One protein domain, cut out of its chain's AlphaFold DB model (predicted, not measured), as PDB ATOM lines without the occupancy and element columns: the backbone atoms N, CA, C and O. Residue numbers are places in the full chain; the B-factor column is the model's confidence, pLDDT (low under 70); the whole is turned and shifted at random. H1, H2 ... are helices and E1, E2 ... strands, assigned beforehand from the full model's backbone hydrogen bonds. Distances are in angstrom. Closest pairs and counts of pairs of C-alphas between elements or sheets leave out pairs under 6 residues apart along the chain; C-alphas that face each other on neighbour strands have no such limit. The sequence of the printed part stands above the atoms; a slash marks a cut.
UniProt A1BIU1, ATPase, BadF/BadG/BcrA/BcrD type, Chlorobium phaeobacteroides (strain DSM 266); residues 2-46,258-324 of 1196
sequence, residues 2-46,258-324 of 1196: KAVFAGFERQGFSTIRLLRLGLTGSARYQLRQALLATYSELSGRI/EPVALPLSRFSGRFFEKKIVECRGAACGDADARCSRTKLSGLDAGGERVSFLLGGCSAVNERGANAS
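This is residues 2 to 46 and 258 to 324 of the 1196 residues of the protein "ATPase, BadF/BadG/BcrA/BcrD type" of Chlorobium phaeobacteroides (strain DSM 266) (UniProt A1BIU1). A strongly twisted three-stranded sheet, E4 E5 E6, makes one end of an elongated domain, with H2 packed along E6 and H4 grazing the sheet. At the other end a small two-stranded sheet, E1 and E3, has H1 and H3 close by, and H2 lies near the middle of the whole. The 112 printed residues hold four named helices and six named strands, in the order H1 E1 E2 H2 E3 H3 E4 E5 E6 H4, and the class is mixed, helices and strands. Both sheets are antiparallel, and the larger one runs E4, E5, E6. The whole is only just compact, close to loose, with a radius of gyration of the C-alphas of 15.6 A and spans of 49 by 27 by 26 A.

Find C-alpha 2 at (38.442, -36.227, -43.756), where H1 begins; it runs from residue 2 to 10, 12.1 A. E1, residues 15 to 18, runs on into E2, residues 21 to 23, across a break of 2 residues at 77 degrees. H2, residues 28 to 36, spans 12.3 A. After the cut look for E3, residues 260 to 263, and H3, residues 265 to 268. E4, residues 273 to 279, spans 17.9 A; E5, residues 291 to 299, spans 25.7 A from C-alpha 291 at (45.856, -59.486, -42.334); E6, residues 305 to 310, spans 16.7 A. H4, residues 314 to 322, spans 12.1 A and ends at C-alpha 322, (28.526, -56.964, -53.622).

Start at E4, E5 and E6, a meander, each strand the antiparallel neighbour of the one before. In the hairpin E4 and E5, N 275 and O 295 are 2.8 A apart, within hydrogen-bond range; in the hairpin E5 and E6, so are N 296 and O 308, at 2.8 A. H2 is on this sheet, over E6 at a height over the sheet of 8.8 A, and runs along the strands, at 16 degrees to E6 on the local plane; their closest C-alphas, of Gln 30 and Phe 308, are 6.2 A apart. H4 only grazes the sheet with its residues 316 to 321. H2 and H4 touch at a steep tilt of 38 degrees, the same way, closest at the C-alphas of Tyr 29 and Ala 321, 7.0 A. E2 pairs with no named strand; its closest C-alpha to H2 is that of Leu 23, 7.4 A from that of Arg 32. Farther on, E1 and E3 are antiparallel, with N 16 and O 262 at 2.9 A, within hydrogen-bond range. H1 and E1 are near each other, and H1 touches H3, closest at the C-alphas of Lys 2 and Ser 268, 5.3 A. In H1, H2 and H4 every O i to N i+4 pair is within hydrogen-bond range; H3 is too short for one.

The C-alphas of Glu 258 and Asp 288, 50.3 A apart, are the two farthest apart. Residues 47 to 257 are not printed, and C-alphas 46 and 258 are 14.1 A apart across the cut. The link from E4 to E5, 11 residues, is long. The mean pLDDT of the printed part is 77.7, and it is under 70 at residues 26, 281 to 289, 301 and 311 to 324.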
ATOM      1  N   LYS A   2      38.711 -37.164 -44.877       80.62
ATOM      2  CA  LYS A   2      38.442 -36.227 -43.756       80.62
ATOM      3  C   LYS A   2      39.357 -34.998 -43.735       80.62
ATOM      4  O   LYS A   2      38.874 -33.893 -43.559       80.62
ATOM      5  N   ALA A   3      40.653 -35.187 -43.990       82.12
ATOM      6  CA  ALA A   3      41.603 -34.080 -44.112       82.12
ATOM      7  C   ALA A   3      41.270 -33.110 -45.262       82.12
ATOM      8  O   ALA A   3      41.542 -31.923 -45.137       82.12
ATOM      9  N   VAL A   4      40.651 -33.601 -46.346       82.31
ATOM     10  CA  VAL A   4      40.183 -32.779 -47.476       82.31
ATOM     11  C   VAL A   4      38.969 -31.951 -47.050       82.31
ATOM     12  O   VAL A   4      38.966 -30.744 -47.241       82.31
ATOM     13  N   PHE A   5      37.984 -32.571 -46.391       85.25
ATOM     14  CA  PHE A   5      36.789 -31.877 -45.883       85.25
ATOM     15  C   PHE A   5      37.161 -30.824 -44.832       85.25
ATOM     16  O   PHE A   5      36.759 -29.675 -44.955       85.25
ATOM     17  N   ALA A   6      38.020 -31.183 -43.873       84.75
ATOM     18  CA  ALA A   6      38.566 -30.245 -42.894       84.75
ATOM     19  C   ALA A   6      39.432 -29.153 -43.546       84.75
ATOM     20  O   ALA A   6      39.523 -28.041 -43.037       84.75
ATOM     21  N   GLY A   7      40.085 -29.457 -44.672       87.06
ATOM     22  CA  GLY A   7      40.799 -28.476 -45.484       87.06
ATOM     23  C   GLY A   7      39.861 -27.411 -46.049       87.06
ATOM     24  O   GLY A   7      40.145 -26.229 -45.892       87.06
ATOM     25  N   PHE A   8      38.726 -27.819 -46.625       86.94
ATOM     26  CA  PHE A   8      37.691 -26.891 -47.094       86.94
ATOM     27  C   PHE A   8      37.065 -26.085 -45.947       86.94
ATOM     28  O   PHE A   8      36.885 -24.879 -46.082       86.94
ATOM     29  N   GLU A   9      36.815 -26.707 -44.791       85.44
ATOM     30  CA  GLU A   9      36.332 -25.989 -43.599       85.44
ATOM     31  C   GLU A   9      37.327 -24.915 -43.141       85.44
ATOM     32  O   GLU A   9      36.936 -23.779 -42.880       85.44
ATOM     33  N   ARG A  10      38.630 -25.230 -43.124       88.88
ATOM     34  CA  ARG A  10      39.689 -24.248 -42.820       88.88
ATOM     35  C   ARG A  10      39.778 -23.115 -43.844       88.88
ATOM     36  O   ARG A  10      40.259 -22.043 -43.500       88.88
ATOM     37  N   GLN A  11      39.327 -23.342 -45.075       90.19
ATOM     38  CA  GLN A  11      39.233 -22.320 -46.120       90.19
ATOM     39  C   GLN A  11      37.923 -21.509 -46.054       90.19
ATOM     40  O   GLN A  11      37.694 -20.663 -46.912       90.19
ATOM     41  N   GLY A  12      37.072 -21.737 -45.043       89.56
ATOM     42  CA  GLY A  12      35.845 -20.969 -44.808       89.56
ATOM     43  C   GLY A  12      34.582 -21.545 -45.453       89.56
ATOM     44  O   GLY A  12      33.524 -20.925 -45.371       89.56
ATOM     45  N   PHE A  13      34.646 -22.730 -46.070       88.88
ATOM     46  CA  PHE A  13      33.459 -23.391 -46.614       88.88
ATOM     47  C   PHE A  13      32.702 -24.138 -45.505       88.88
ATOM     48  O   PHE A  13      33.275 -24.975 -44.814       88.88
ATOM     49  N   SER A  14      31.399 -23.884 -45.348       86.38
ATOM     50  CA  SER A  14      30.513 -24.641 -44.439       86.38
ATOM     51  C   SER A  14      29.751 -25.765 -45.158       86.38
ATOM     52  O   SER A  14      29.469 -26.824 -44.590       86.38
ATOM     53  N   THR A  15      29.469 -25.560 -46.444       88.62
ATOM     54  CA  THR A  15      28.801 -26.506 -47.344       88.62
ATOM     55  C   THR A  15      29.508 -26.532 -48.694       88.62
ATOM     56  O   THR A  15      29.923 -25.481 -49.179       88.62
ATOM     57  N   ILE A  16      29.569 -27.697 -49.341       88.31
ATOM     58  CA  ILE A  16      29.978 -27.817 -50.748       88.31
ATOM     59  C   ILE A  16      28.772 -28.176 -51.610       88.31
ATOM     60  O   ILE A  16      27.993 -29.055 -51.254       88.31
ATOM     61  N   ARG A  17      28.605 -27.502 -52.750       88.19
ATOM     62  CA  ARG A  17      27.619 -27.904 -53.761       88.19
ATOM     63  C   ARG A  17      28.285 -28.889 -54.704       88.19
ATOM     64  O   ARG A  17      29.202 -28.522 -55.432       88.19
ATOM     65  N   LEU A  18      27.852 -30.139 -54.651       86.19
ATOM     66  CA  LEU A  18      28.472 -31.239 -55.366       86.19
ATOM     67  C   LEU A  18      27.518 -31.767 -56.433       86.19
ATOM     68  O   LEU A  18      26.380 -32.130 -56.151       86.19
ATOM     69  N   LEU A  19      28.001 -31.804 -57.672       86.62
ATOM     70  CA  LEU A  19      27.266 -32.384 -58.790       86.62
ATOM     71  C   LEU A  19      27.394 -33.913 -58.774       86.62
ATOM     72  O   LEU A  19      26.399 -34.625 -58.641       86.62
ATOM     73  N   ARG A  20      28.641 -34.394 -58.856       86.69
ATOM     74  CA  ARG A  20      29.046 -35.807 -58.894       86.69
ATOM     75  C   ARG A  20      30.380 -35.995 -58.174       86.69
ATOM     76  O   ARG A  20      31.146 -35.042 -58.024       86.69
ATOM     77  N   LEU A  21      30.658 -37.218 -57.726       88.25
ATOM     78  CA  LEU A  21      31.905 -37.578 -57.052       88.25
ATOM     79  C   LEU A  21      32.529 -38.827 -57.681       88.25
ATOM     80  O   LEU A  21      31.918 -39.891 -57.705       88.25
ATOM     81  N   GLY A  22      33.782 -38.714 -58.118       89.19
ATOM     82  CA  GLY A  22      34.550 -39.831 -58.663       89.19
ATOM     83  C   GLY A  22      35.457 -40.468 -57.612       89.19
ATOM     84  O   GLY A  22      36.155 -39.757 -56.892       89.19
ATOM     85  N   LEU A  23      35.485 -41.801 -57.541       88.19
ATOM     86  CA  LEU A  23      36.343 -42.564 -56.632       88.19
ATOM     87  C   LEU A  23      37.176 -43.610 -57.391       88.19
ATOM     88  O   LEU A  23      36.651 -44.381 -58.194       88.19
ATOM     89  N   THR A  24      38.467 -43.682 -57.071       85.56
ATOM     90  CA  THR A  24      39.427 -44.675 -57.585       85.56
ATOM     91  C   THR A  24      40.334 -45.184 -56.450       85.56
ATOM     92  O   THR A  24      40.181 -44.775 -55.296       85.56
ATOM     93  N   GLY A  25      41.242 -46.112 -56.751       76.38
ATOM     94  CA  GLY A  25      42.185 -46.701 -55.797       76.38
ATOM     95  C   GLY A  25      41.638 -47.921 -55.046       76.38
ATOM     96  O   GLY A  25      40.531 -48.406 -55.298       76.38
ATOM     97  N   SER A  26      42.429 -48.456 -54.116       68.31
ATOM     98  CA  SER A  26      42.183 -49.752 -53.455       68.31
ATOM     99  C   SER A  26      41.009 -49.768 -52.459       68.31
ATOM    100  O   SER A  26      40.439 -50.828 -52.215       68.31
ATOM    101  N   ALA A  27      40.603 -48.611 -51.920       74.44
ATOM    102  CA  ALA A  27      39.505 -48.468 -50.944       74.44
ATOM    103  C   ALA A  27      38.240 -47.781 -51.510       74.44
ATOM    104  O   ALA A  27      37.365 -47.344 -50.756       74.44
ATOM    105  N   ARG A  28      38.140 -47.658 -52.842       80.00
ATOM    106  CA  ARG A  28      37.086 -46.909 -53.558       80.00
ATOM    107  C   ARG A  28      35.655 -47.288 -53.151       80.00
ATOM    108  O   ARG A  28      34.821 -46.409 -52.942       80.00
ATOM    109  N   TYR A  29      35.370 -48.578 -52.968       76.75
ATOM    110  CA  TYR A  29      34.031 -49.058 -52.601       76.75
ATOM    111  C   TYR A  29      33.674 -48.761 -51.143       76.75
ATOM    112  O   TYR A  29      32.549 -48.362 -50.851       76.75
ATOM    113  N   GLN A  30      34.632 -48.896 -50.228       78.56
ATOM    114  CA  GLN A  30      34.437 -48.599 -48.806       78.56
ATOM    115  C   GLN A  30      34.188 -47.109 -48.609       78.56
ATOM    116  O   GLN A  30      33.331 -46.714 -47.823       78.56
ATOM    117  N   LEU A  31      34.920 -46.276 -49.351       81.62
ATOM    118  CA  LEU A  31      34.725 -44.837 -49.320       81.62
ATOM    119  C   LEU A  31      33.352 -44.452 -49.884       81.62
ATOM    120  O   LEU A  31      32.669 -43.636 -49.270       81.62
ATOM    121  N   ARG A  32      32.902 -45.092 -50.975       85.56
ATOM    122  CA  ARG A  32      31.529 -44.939 -51.486       85.56
ATOM    123  C   ARG A  32      30.493 -45.268 -50.411       85.56
ATOM    124  O   ARG A  32      29.590 -44.472 -50.191       85.56
ATOM    125  N   GLN A  33      30.634 -46.402 -49.725       80.31
ATOM    126  CA  GLN A  33      29.718 -46.803 -48.651       80.31
ATOM    127  C   GLN A  33      29.707 -45.798 -47.494       80.31
ATOM    128  O   GLN A  33      28.639 -45.383 -47.058       80.31
ATOM    129  N   ALA A  34      30.881 -45.366 -47.026       81.25
ATOM    130  CA  ALA A  34      30.999 -44.387 -45.947       81.25
ATOM    131  C   ALA A  34      30.340 -43.045 -46.303       81.25
ATOM    132  O   ALA A  34      29.701 -42.417 -45.457       81.25
ATOM    133  N   LEU A  35      30.490 -42.614 -47.558       85.50
ATOM    134  CA  LEU A  35      29.885 -41.391 -48.070       85.50
ATOM    135  C   LEU A  35      28.372 -41.526 -48.223       85.50
ATOM    136  O   LEU A  35      27.680 -40.642 -47.745       85.50
ATOM    137  N   LEU A  36      27.854 -42.623 -48.783       85.44
ATOM    138  CA  LEU A  36      26.405 -42.858 -48.905       85.44
ATOM    139  C   LEU A  36      25.717 -43.004 -47.546       85.44
ATOM    140  O   LEU A  36      24.635 -42.469 -47.341       85.44
ATOM    141  N   ALA A  37      26.374 -43.662 -46.590       80.00
ATOM    142  CA  ALA A  37      25.879 -43.739 -45.219       80.00
ATOM    143  C   ALA A  37      25.874 -42.369 -44.522       80.00
ATOM    144  O   ALA A  37      25.208 -42.193 -43.500       80.00
ATOM    145  N   THR A  38      26.664 -41.408 -45.010       82.38
ATOM    146  CA  THR A  38      26.711 -40.050 -44.457       82.38
ATOM    147  C   THR A  38      25.807 -39.080 -45.186       82.38
ATOM    148  O   THR A  38      25.168 -38.265 -44.535       82.38
ATOM    149  N   TYR A  39      25.726 -39.201 -46.501       87.12
ATOM    150  CA  TYR A  39      24.964 -38.355 -47.396       87.12
ATOM    151  C   TYR A  39      24.153 -39.262 -48.321       87.12
ATOM    152  O   TYR A  39      24.638 -39.704 -49.368       87.12
ATOM    153  N   SER A  40      22.917 -39.564 -47.930       83.19
ATOM    154  CA  SER A  40      21.981 -40.336 -48.756       83.19
ATOM    155  C   SER A  40      21.684 -39.634 -50.085       83.19
ATOM    156  O   SER A  40      21.409 -40.284 -51.090       83.19
ATOM    157  N   GLU A  41      21.828 -38.308 -50.108       85.38
ATOM    158  CA  GLU A  41      21.683 -37.429 -51.268       85.38
ATOM    159  C   GLU A  41      22.733 -37.708 -52.363       85.38
ATOM    160  O   GLU A  41      22.571 -37.260 -53.493       85.38
ATOM    161  N   LEU A  42      23.798 -38.467 -52.058       86.75
ATOM    162  CA  LEU A  42      24.812 -38.905 -53.027       86.75
ATOM    163  C   LEU A  42      24.460 -40.208 -53.761       86.75
ATOM    164  O   LEU A  42      25.253 -40.678 -54.585       86.75
ATOM    165  N   SER A  43      23.308 -40.823 -53.473       84.62
ATOM    166  CA  SER A  43      22.858 -42.012 -54.203       84.62
ATOM    167  C   SER A  43      22.731 -41.706 -55.699       84.62
ATOM    168  O   SER A  43      22.207 -40.667 -56.079       84.62
ATOM    169  N   GLY A  44      23.278 -42.576 -56.551       82.94
ATOM    170  CA  GLY A  44      23.352 -42.351 -58.002       82.94
ATOM    171  C   GLY A  44      24.441 -41.371 -58.474       82.94
ATOM    172  O   GLY A  44      24.775 -41.381 -59.650       82.94
ATOM    173  N   ARG A  45      25.078 -40.601 -57.574       86.75
ATOM    174  CA  ARG A  45      26.037 -39.524 -57.921       86.75
ATOM    175  C   ARG A  45      27.511 -39.874 -57.713       86.75
ATOM    176  O   ARG A  45      28.383 -39.027 -57.918       86.75
ATOM    177  N   ILE A  46      27.799 -41.093 -57.254       87.75
ATOM    178  CA  ILE A  46      29.165 -41.572 -57.013       87.75
ATOM    179  C   ILE A  46      29.577 -42.546 -58.114       87.75
ATOM    180  O   ILE A  46      29.095 -43.682 -58.150       87.75
ATOM    181  N   GLU A 258      20.737 -31.717 -60.886       81.00
ATOM    182  CA  GLU A 258      20.999 -30.515 -60.078       81.00
ATOM    183  C   GLU A 258      22.054 -30.787 -58.985       81.00
ATOM    184  O   GLU A 258      22.045 -31.879 -58.405       81.00
ATOM    185  N   PRO A 259      22.965 -29.842 -58.664       84.50
ATOM    186  CA  PRO A 259      23.964 -30.026 -57.609       84.50
ATOM    187  C   PRO A 259      23.334 -30.127 -56.215       84.50
ATOM    188  O   PRO A 259      22.548 -29.260 -55.827       84.50
ATOM    189  N   VAL A 260      23.769 -31.105 -55.417       88.44
ATOM    190  CA  VAL A 260      23.328 -31.287 -54.025       88.44
ATOM    191  C   VAL A 260      24.246 -30.548 -53.053       88.44
ATOM    192  O   VAL A 260      25.466 -30.544 -53.209       88.44
ATOM    193  N   ALA A 261      23.674 -29.899 -52.038       88.56
ATOM    194  CA  ALA A 261      24.448 -29.236 -50.992       88.56
ATOM    195  C   ALA A 261      24.849 -30.241 -49.903       88.56
ATOM    196  O   ALA A 261      23.998 -30.896 -49.307       88.56
ATOM    197  N   LEU A 262      26.147 -30.342 -49.619       88.50
ATOM    198  CA  LEU A 262      26.703 -31.218 -48.593       88.50
ATOM    199  C   LEU A 262      27.302 -30.369 -47.464       88.50
ATOM    200  O   LEU A 262      28.333 -29.723 -47.673       88.50
ATOM    201  N   PRO A 263      26.714 -30.377 -46.258       89.81
ATOM    202  CA  PRO A 263      27.354 -29.814 -45.073       89.81
ATOM    203  C   PRO A 263      28.649 -30.568 -44.769       89.81
ATOM    204  O   PRO A 263      28.615 -31.778 -44.529       89.81
ATOM    205  N   LEU A 264      29.792 -29.876 -44.783       85.81
ATOM    206  CA  LEU A 264      31.110 -30.505 -44.606       85.81
ATOM    207  C   LEU A 264      31.260 -31.129 -43.211       85.81
ATOM    208  O   LEU A 264      31.749 -32.260 -43.085       85.81
ATOM    209  N   SER A 265      30.702 -30.450 -42.205       82.50
ATOM    210  CA  SER A 265      30.682 -30.859 -40.796       82.50
ATOM    211  C   SER A 265      30.055 -32.238 -40.572       82.50
ATOM    212  O   SER A 265      30.464 -32.971 -39.671       82.50
ATOM    213  N   ARG A 266      29.109 -32.644 -41.435       86.06
ATOM    214  CA  ARG A 266      28.418 -33.941 -41.348       86.06
ATOM    215  C   ARG A 266      29.355 -35.126 -41.575       86.06
ATOM    216  O   ARG A 266      29.062 -36.204 -41.074       86.06
ATOM    217  N   PHE A 267      30.468 -34.956 -42.294       83.94
ATOM    218  CA  PHE A 267      31.455 -36.019 -42.527       83.94
ATOM    219  C   PHE A 267      32.782 -35.776 -41.806       83.94
ATOM    220  O   PHE A 267      33.376 -36.734 -41.301       83.94
ATOM    221  N   SER A 268      33.247 -34.524 -41.707       80.81
ATOM    222  CA  SER A 268      34.448 -34.174 -40.932       80.81
ATOM    223  C   SER A 268      34.242 -34.470 -39.437       80.81
ATOM    224  O   SER A 268      35.052 -35.188 -38.837       80.81
ATOM    225  N   GLY A 269      33.108 -34.028 -38.880       76.56
ATOM    226  CA  GLY A 269      32.703 -34.201 -37.483       76.56
ATOM    227  C   GLY A 269      32.156 -35.588 -37.144       76.56
ATOM    228  O   GLY A 269      32.002 -35.930 -35.973       76.56
ATOM    229  N   ARG A 270      31.900 -36.436 -38.145       79.81
ATOM    230  CA  ARG A 270      31.366 -37.781 -37.918       79.81
ATOM    231  C   ARG A 270      32.397 -38.687 -37.284       79.81
ATOM    232  O   ARG A 270      33.427 -38.986 -37.888       79.81
ATOM    233  N   PHE A 271      32.119 -39.179 -36.088       80.44
ATOM    234  CA  PHE A 271      32.990 -40.152 -35.453       80.44
ATOM    235  C   PHE A 271      32.808 -41.529 -36.102       80.44
ATOM    236  O   PHE A 271      31.696 -42.039 -36.211       80.44
ATOM    237  N   PHE A 272      33.918 -42.126 -36.536       82.94
ATOM    238  CA  PHE A 272      33.964 -43.537 -36.897       82.94
ATOM    239  C   PHE A 272      34.831 -44.227 -35.860       82.94
ATOM    240  O   PHE A 272      36.025 -43.938 -35.757       82.94
ATOM    241  N   GLU A 273      34.232 -45.137 -35.103       86.31
ATOM    242  CA  GLU A 273      34.963 -45.995 -34.191       86.31
ATOM    243  C   GLU A 273      35.924 -46.850 -35.016       86.31
ATOM    244  O   GLU A 273      35.507 -47.651 -35.862       86.31
ATOM    245  N   LYS A 274      37.223 -46.641 -34.793       86.44
ATOM    246  CA  LYS A 274      38.288 -47.377 -35.460       86.44
ATOM    247  C   LYS A 274      38.664 -48.581 -34.616       86.44
ATOM    248  O   LYS A 274      39.290 -48.437 -33.572       86.44
ATOM    249  N   LYS A 275      38.367 -49.775 -35.117       87.62
ATOM    250  CA  LYS A 275      38.832 -51.030 -34.532       87.62
ATOM    251  C   LYS A 275      39.747 -51.738 -35.515       87.62
ATOM    252  O   LYS A 275      39.342 -52.023 -36.640       87.62
ATOM    253  N   ILE A 276      40.974 -52.044 -35.102       83.69
ATOM    254  CA  ILE A 276      41.800 -52.974 -35.873       83.69
ATOM    255  C   ILE A 276      41.178 -54.360 -35.705       83.69
ATOM    256  O   ILE A 276      40.948 -54.824 -34.590       83.69
ATOM    257  N   VAL A 277      40.834 -54.981 -36.823       82.56
ATOM    258  CA  VAL A 277      40.331 -56.345 -36.894       82.56
ATOM    259  C   VAL A 277      41.289 -57.164 -37.727       82.56
ATOM    260  O   VAL A 277      41.824 -56.705 -38.732       82.56
ATOM    261  N   GLU A 278      41.496 -58.396 -37.316       78.44
ATOM    262  CA  GLU A 278      42.406 -59.294 -37.995       78.44
ATOM    263  C   GLU A 278      41.603 -60.233 -38.892       78.44
ATOM    264  O   GLU A 278      40.714 -60.953 -38.438       78.44
ATOM    265  N   CYS A 279      41.887 -60.200 -40.189       73.25
ATOM    266  CA  CYS A 279      41.388 -61.201 -41.115       73.25
ATOM    267  C   CYS A 279      42.294 -62.429 -41.042       73.25
ATOM    268  O   CYS A 279      43.482 -62.342 -41.359       73.25
ATOM    269  N   ARG A 280      41.693 -63.562 -40.672       76.94
ATOM    270  CA  ARG A 280      42.321 -64.885 -40.611       76.94
ATOM    271  C   ARG A 280      41.981 -65.703 -41.854       76.94
ATOM    272  O   ARG A 280      41.274 -66.699 -41.777       76.94
ATOM    273  N   GLY A 281      42.352 -65.168 -43.017       68.25
ATOM    274  CA  GLY A 281      42.174 -65.866 -44.292       68.25
ATOM    275  C   GLY A 281      40.770 -65.867 -44.895       68.25
ATOM    276  O   GLY A 281      40.478 -66.715 -45.724       68.25
ATOM    277  N   ALA A 282      39.883 -64.926 -44.555       68.62
ATOM    278  CA  ALA A 282      38.481 -64.968 -45.006       68.62
ATOM    279  C   ALA A 282      38.277 -64.988 -46.543       68.62
ATOM    280  O   ALA A 282      37.271 -65.511 -47.019       68.62
ATOM    281  N   ALA A 283      39.200 -64.414 -47.331       62.84
ATOM    282  CA  ALA A 283      39.168 -64.508 -48.799       62.84
ATOM    283  C   ALA A 283      40.138 -65.550 -49.368       62.84
ATOM    284  O   ALA A 283      39.748 -66.291 -50.265       62.84
ATOM    285  N   CYS A 284      41.375 -65.595 -48.865       61.88
ATOM    286  CA  CYS A 284      42.438 -66.477 -49.362       61.88
ATOM    287  C   CYS A 284      42.418 -67.894 -48.772       61.88
ATOM    288  O   CYS A 284      43.202 -68.737 -49.186       61.88
ATOM    289  N   GLY A 285      41.561 -68.169 -47.790       62.88
ATOM    290  CA  GLY A 285      41.497 -69.462 -47.108       62.88
ATOM    291  C   GLY A 285      42.732 -69.802 -46.264       62.88
ATOM    292  O   GLY A 285      42.859 -70.938 -45.828       62.88
ATOM    293  N   ASP A 286      43.651 -68.857 -46.049       64.75
ATOM    294  CA  ASP A 286      44.871 -69.063 -45.265       64.75
ATOM    295  C   ASP A 286      44.609 -68.849 -43.766       64.75
ATOM    296  O   ASP A 286      44.446 -67.718 -43.300       64.75
ATOM    297  N   ALA A 287      44.576 -69.945 -43.010       65.12
ATOM    298  CA  ALA A 287      44.338 -69.921 -41.569       65.12
ATOM    299  C   ALA A 287      45.451 -69.212 -40.775       65.12
ATOM    300  O   ALA A 287      45.205 -68.769 -39.649       65.12
ATOM    301  N   ASP A 288      46.646 -69.055 -41.352       63.53
ATOM    302  CA  ASP A 288      47.807 -68.403 -40.741       63.53
ATOM    303  C   ASP A 288      47.966 -66.950 -41.188       63.53
ATOM    304  O   ASP A 288      48.650 -66.175 -40.518       63.53
ATOM    305  N   ALA A 289      47.262 -66.527 -42.241       66.38
ATOM    306  CA  ALA A 289      47.214 -65.125 -42.623       66.38
ATOM    307  C   ALA A 289      46.717 -64.275 -41.445       66.38
ATOM    308  O   ALA A 289      45.658 -64.517 -40.859       66.38
ATOM    309  N   ARG A 290      47.490 -63.253 -41.087       71.56
ATOM    310  CA  ARG A 290      47.125 -62.241 -40.087       71.56
ATOM    311  C   ARG A 290      47.066 -60.902 -40.792       71.56
ATOM    312  O   ARG A 290      47.961 -60.066 -40.698       71.56
ATOM    313  N   CYS A 291      46.021 -60.721 -41.590       71.12
ATOM    314  CA  CYS A 291      45.856 -59.486 -42.334       71.12
ATOM    315  C   CYS A 291      45.166 -58.458 -41.434       71.12
ATOM    316  O   CYS A 291      43.963 -58.545 -41.178       71.12
ATOM    317  N   SER A 292      45.943 -57.495 -40.939       75.88
ATOM    318  CA  SER A 292      45.411 -56.380 -40.159       75.88
ATOM    319  C   SER A 292      44.540 -55.491 -41.039       75.88
ATOM    320  O   SER A 292      44.968 -54.984 -42.075       75.88
ATOM    321  N   ARG A 293      43.295 -55.301 -40.618       75.44
ATOM    322  CA  ARG A 293      42.299 -54.461 -41.281       75.44
ATOM    323  C   ARG A 293      41.755 -53.472 -40.282       75.44
ATOM    324  O   ARG A 293      41.751 -53.696 -39.081       75.44
ATOM    325  N   THR A 294      41.259 -52.363 -40.780       81.88
ATOM    326  CA  THR A 294      40.615 -51.349 -39.965       81.88
ATOM    327  C   THR A 294      39.112 -51.437 -40.178       81.88
ATOM    328  O   THR A 294      38.614 -51.031 -41.223       81.88
ATOM    329  N   LYS A 295      38.365 -51.949 -39.200       83.69
ATOM    330  CA  LYS A 295      36.909 -51.800 -39.160       83.69
ATOM    331  C   LYS A 295      36.577 -50.395 -38.682       83.69
ATOM    332  O   LYS A 295      36.970 -50.004 -37.586       83.69
ATOM    333  N   LEU A 296      35.845 -49.658 -39.501       83.62
ATOM    334  CA  LEU A 296      35.228 -48.395 -39.129       83.62
ATOM    335  C   LEU A 296      33.744 -48.644 -38.890       83.62
ATOM    336  O   LEU A 296      33.075 -49.209 -39.753       83.62
ATOM    337  N   SER A 297      33.242 -48.261 -37.717       84.69
ATOM    338  CA  SER A 297      31.817 -48.356 -37.377       84.69
ATOM    339  C   SER A 297      31.270 -46.984 -36.993       84.69
ATOM    340  O   SER A 297      31.957 -46.206 -36.339       84.69
ATOM    341  N   GLY A 298      30.043 -46.682 -37.397       83.81
ATOM    342  CA  GLY A 298      29.349 -45.440 -37.062       83.81
ATOM    343  C   GLY A 298      27.843 -45.598 -37.246       83.81
ATOM    344  O   GLY A 298      27.380 -46.682 -37.586       83.81
ATOM    345  N   LEU A 299      27.081 -44.533 -37.023       79.19
ATOM    346  CA  LEU A 299      25.651 -44.486 -37.347       79.19
ATOM    347  C   LEU A 299      25.468 -43.853 -38.720       79.19
ATOM    348  O   LEU A 299      26.264 -42.981 -39.051       79.19
ATOM    349  N   ASP A 300      24.501 -44.290 -39.522       77.00
ATOM    350  CA  ASP A 300      24.129 -43.689 -40.800       77.00
ATOM    351  C   ASP A 300      23.306 -42.400 -40.634       77.00
ATOM    352  O   ASP A 300      23.190 -41.852 -39.539       77.00
ATOM    353  N   ALA A 301      22.798 -41.856 -41.741       68.94
ATOM    354  CA  ALA A 301      21.927 -40.686 -41.731       68.94
ATOM    355  C   ALA A 301      20.588 -40.913 -40.998       68.94
ATOM    356  O   ALA A 301      20.032 -39.945 -40.485       68.94
ATOM    357  N   GLY A 302      20.090 -42.152 -40.960       70.56
ATOM    358  CA  GLY A 302      18.849 -42.559 -40.299       70.56
ATOM    359  C   GLY A 302      19.037 -43.059 -38.862       70.56
ATOM    360  O   GLY A 302      18.055 -43.383 -38.202       70.56
ATOM    361  N   GLY A 303      20.276 -43.103 -38.359       72.44
ATOM    362  CA  GLY A 303      20.602 -43.590 -37.018       72.44
ATOM    363  C   GLY A 303      20.887 -45.094 -36.939       72.44
ATOM    364  O   GLY A 303      21.077 -45.612 -35.840       72.44
ATOM    365  N   GLU A 304      20.971 -45.803 -38.067       77.44
ATOM    366  CA  GLU A 304      21.305 -47.227 -38.110       77.44
ATOM    367  C   GLU A 304      22.815 -47.468 -38.064       77.44
ATOM    368  O   GLU A 304      23.621 -46.687 -38.569       77.44
ATOM    369  N   ARG A 305      23.246 -48.584 -37.469       79.62
ATOM    370  CA  ARG A 305      24.675 -48.893 -37.349       79.62
ATOM    371  C   ARG A 305      25.247 -49.363 -38.687       79.62
ATOM    372  O   ARG A 305      24.957 -50.462 -39.146       79.62
ATOM    373  N   VAL A 306      26.180 -48.594 -39.236       78.62
ATOM    374  CA  VAL A 306      26.968 -48.954 -40.420       78.62
ATOM    375  C   VAL A 306      28.386 -49.345 -40.041       78.62
ATOM    376  O   VAL A 306      29.006 -48.760 -39.150       78.62
ATOM    377  N   SER A 307      28.935 -50.340 -40.736       80.38
ATOM    378  CA  SER A 307      30.342 -50.695 -40.582       80.38
ATOM    379  C   SER A 307      30.976 -51.107 -41.899       80.38
ATOM    380  O   SER A 307      30.352 -51.785 -42.709       80.38
ATOM    381  N   PHE A 308      32.227 -50.706 -42.095       78.44
ATOM    382  CA  PHE A 308      33.009 -51.005 -43.289       78.44
ATOM    383  C   PHE A 308      34.452 -51.334 -42.907       78.44
ATOM    384  O   PHE A 308      34.953 -50.932 -41.857       78.44
ATOM    385  N   LEU A 309      35.121 -52.120 -43.747       74.19
ATOM    386  CA  LEU A 309      36.465 -52.637 -43.498       74.19
ATOM    387  C   LEU A 309      37.447 -51.994 -44.476       74.19
ATOM    388  O   LEU A 309      37.307 -52.166 -45.677       74.19
ATOM    389  N   LEU A 310      38.433 -51.266 -43.959       72.50
ATOM    390  CA  LEU A 310      39.513 -50.630 -44.708       72.50
ATOM    391  C   LEU A 310      40.813 -51.420 -44.573       72.50
ATOM    392  O   LEU A 310      41.124 -51.952 -43.507       72.50
ATOM    393  N   GLY A 311      41.610 -51.429 -45.637       63.59
ATOM    394  CA  GLY A 311      42.866 -52.170 -45.668       63.59
ATOM    395  C   GLY A 311      42.671 -53.686 -45.757       63.59
ATOM    396  O   GLY A 311      41.561 -54.223 -45.638       63.59
ATOM    397  N   GLY A 312      43.780 -54.373 -46.002       62.53
ATOM    398  CA  GLY A 312      43.805 -55.795 -46.313       62.53
ATOM    399  C   GLY A 312      43.336 -56.133 -47.726       62.53
ATOM    400  O   GLY A 312      43.172 -55.259 -48.572       62.53
ATOM    401  N   CYS A 313      43.158 -57.427 -47.995       61.12
ATOM    402  CA  CYS A 313      42.878 -57.921 -49.340       61.12
ATOM    403  C   CYS A 313      41.567 -57.351 -49.928       61.12
ATOM    404  O   CYS A 313      40.499 -57.513 -49.325       61.12
ATOM    405  N   SER A 314      41.639 -56.737 -51.122       58.97
ATOM    406  CA  SER A 314      40.487 -56.153 -51.830       58.97
ATOM    407  C   SER A 314      39.365 -57.161 -52.088       58.97
ATOM    408  O   SER A 314      38.200 -56.781 -52.027       58.97
ATOM    409  N   ALA A 315      39.679 -58.453 -52.200       59.81
ATOM    410  CA  ALA A 315      38.671 -59.480 -52.448       59.81
ATOM    411  C   ALA A 315      37.662 -59.593 -51.295       59.81
ATOM    412  O   ALA A 315      36.472 -59.814 -51.511       59.81
ATOM    413  N   VAL A 316      38.091 -59.376 -50.042       60.34
ATOM    414  CA  VAL A 316      37.152 -59.349 -48.902       60.34
ATOM    415  C   VAL A 316      36.302 -58.074 -48.919       60.34
ATOM    416  O   VAL A 316      35.145 -58.080 -48.500       60.34
ATOM    417  N   ASN A 317      36.890 -56.971 -49.381       60.31
ATOM    418  CA  ASN A 317      36.252 -55.663 -49.495       60.31
ATOM    419  C   ASN A 317      35.161 -55.663 -50.584       60.31
ATOM    420  O   ASN A 317      34.075 -55.134 -50.348       60.31
ATOM    421  N   GLU A 318      35.415 -56.297 -51.733       59.09
ATOM    422  CA  GLU A 318      34.442 -56.461 -52.823       59.09
ATOM    423  C   GLU A 318      33.334 -57.463 -52.455       59.09
ATOM    424  O   GLU A 318      32.157 -57.170 -52.676       59.09
ATOM    425  N   ARG A 319      33.659 -58.596 -51.805       58.78
ATOM    426  CA  ARG A 319      32.655 -59.579 -51.334       58.78
ATOM    427  C   ARG A 319      31.590 -58.958 -50.428       58.78
ATOM    428  O   ARG A 319      30.408 -59.248 -50.598       58.78
ATOM    429  N   GLY A 320      31.993 -58.089 -49.498       54.41
ATOM    430  CA  GLY A 320      31.065 -57.392 -48.602       54.41
ATOM    431  C   GLY A 320      30.201 -56.340 -49.306       54.41
ATOM    432  O   GLY A 320      29.025 -56.210 -48.987       54.41
ATOM    433  N   ALA A 321      30.751 -55.609 -50.282       51.00
ATOM    434  CA  ALA A 321      30.016 -54.574 -51.019       51.00
ATOM    435  C   ALA A 321      29.020 -55.149 -52.039       51.00
ATOM    436  O   ALA A 321      27.950 -54.583 -52.263       51.00
ATOM    437  N   ASN A 322      29.356 -56.297 -52.629       48.19
ATOM    438  CA  ASN A 322      28.526 -56.964 -53.622       48.19
ATOM    439  C   ASN A 322      27.394 -57.800 -52.988       48.19
ATOM    440  O   ASN A 322      26.472 -58.186 -53.697       48.19
ATOM    441  N   ALA A 323      27.409 -58.082 -51.681       47.53
ATOM    442  CA  ALA A 323      26.321 -58.802 -51.000       47.53
ATOM    443  C   ALA A 323      24.965 -58.059 -51.046       47.53
ATOM    444  O   ALA A 323      23.918 -58.683 -50.927       47.53
ATOM    445  N   SER A 324      24.986 -56.744 -51.275       40.00
ATOM    446  CA  SER A 324      23.812 -55.863 -51.361       40.00
ATOM    447  C   SER A 324      23.157 -55.774 -52.753       40.00
ATOM    448  O   SER A 324      22.135 -55.111 -52.895       40.00
TER     449      SER A 324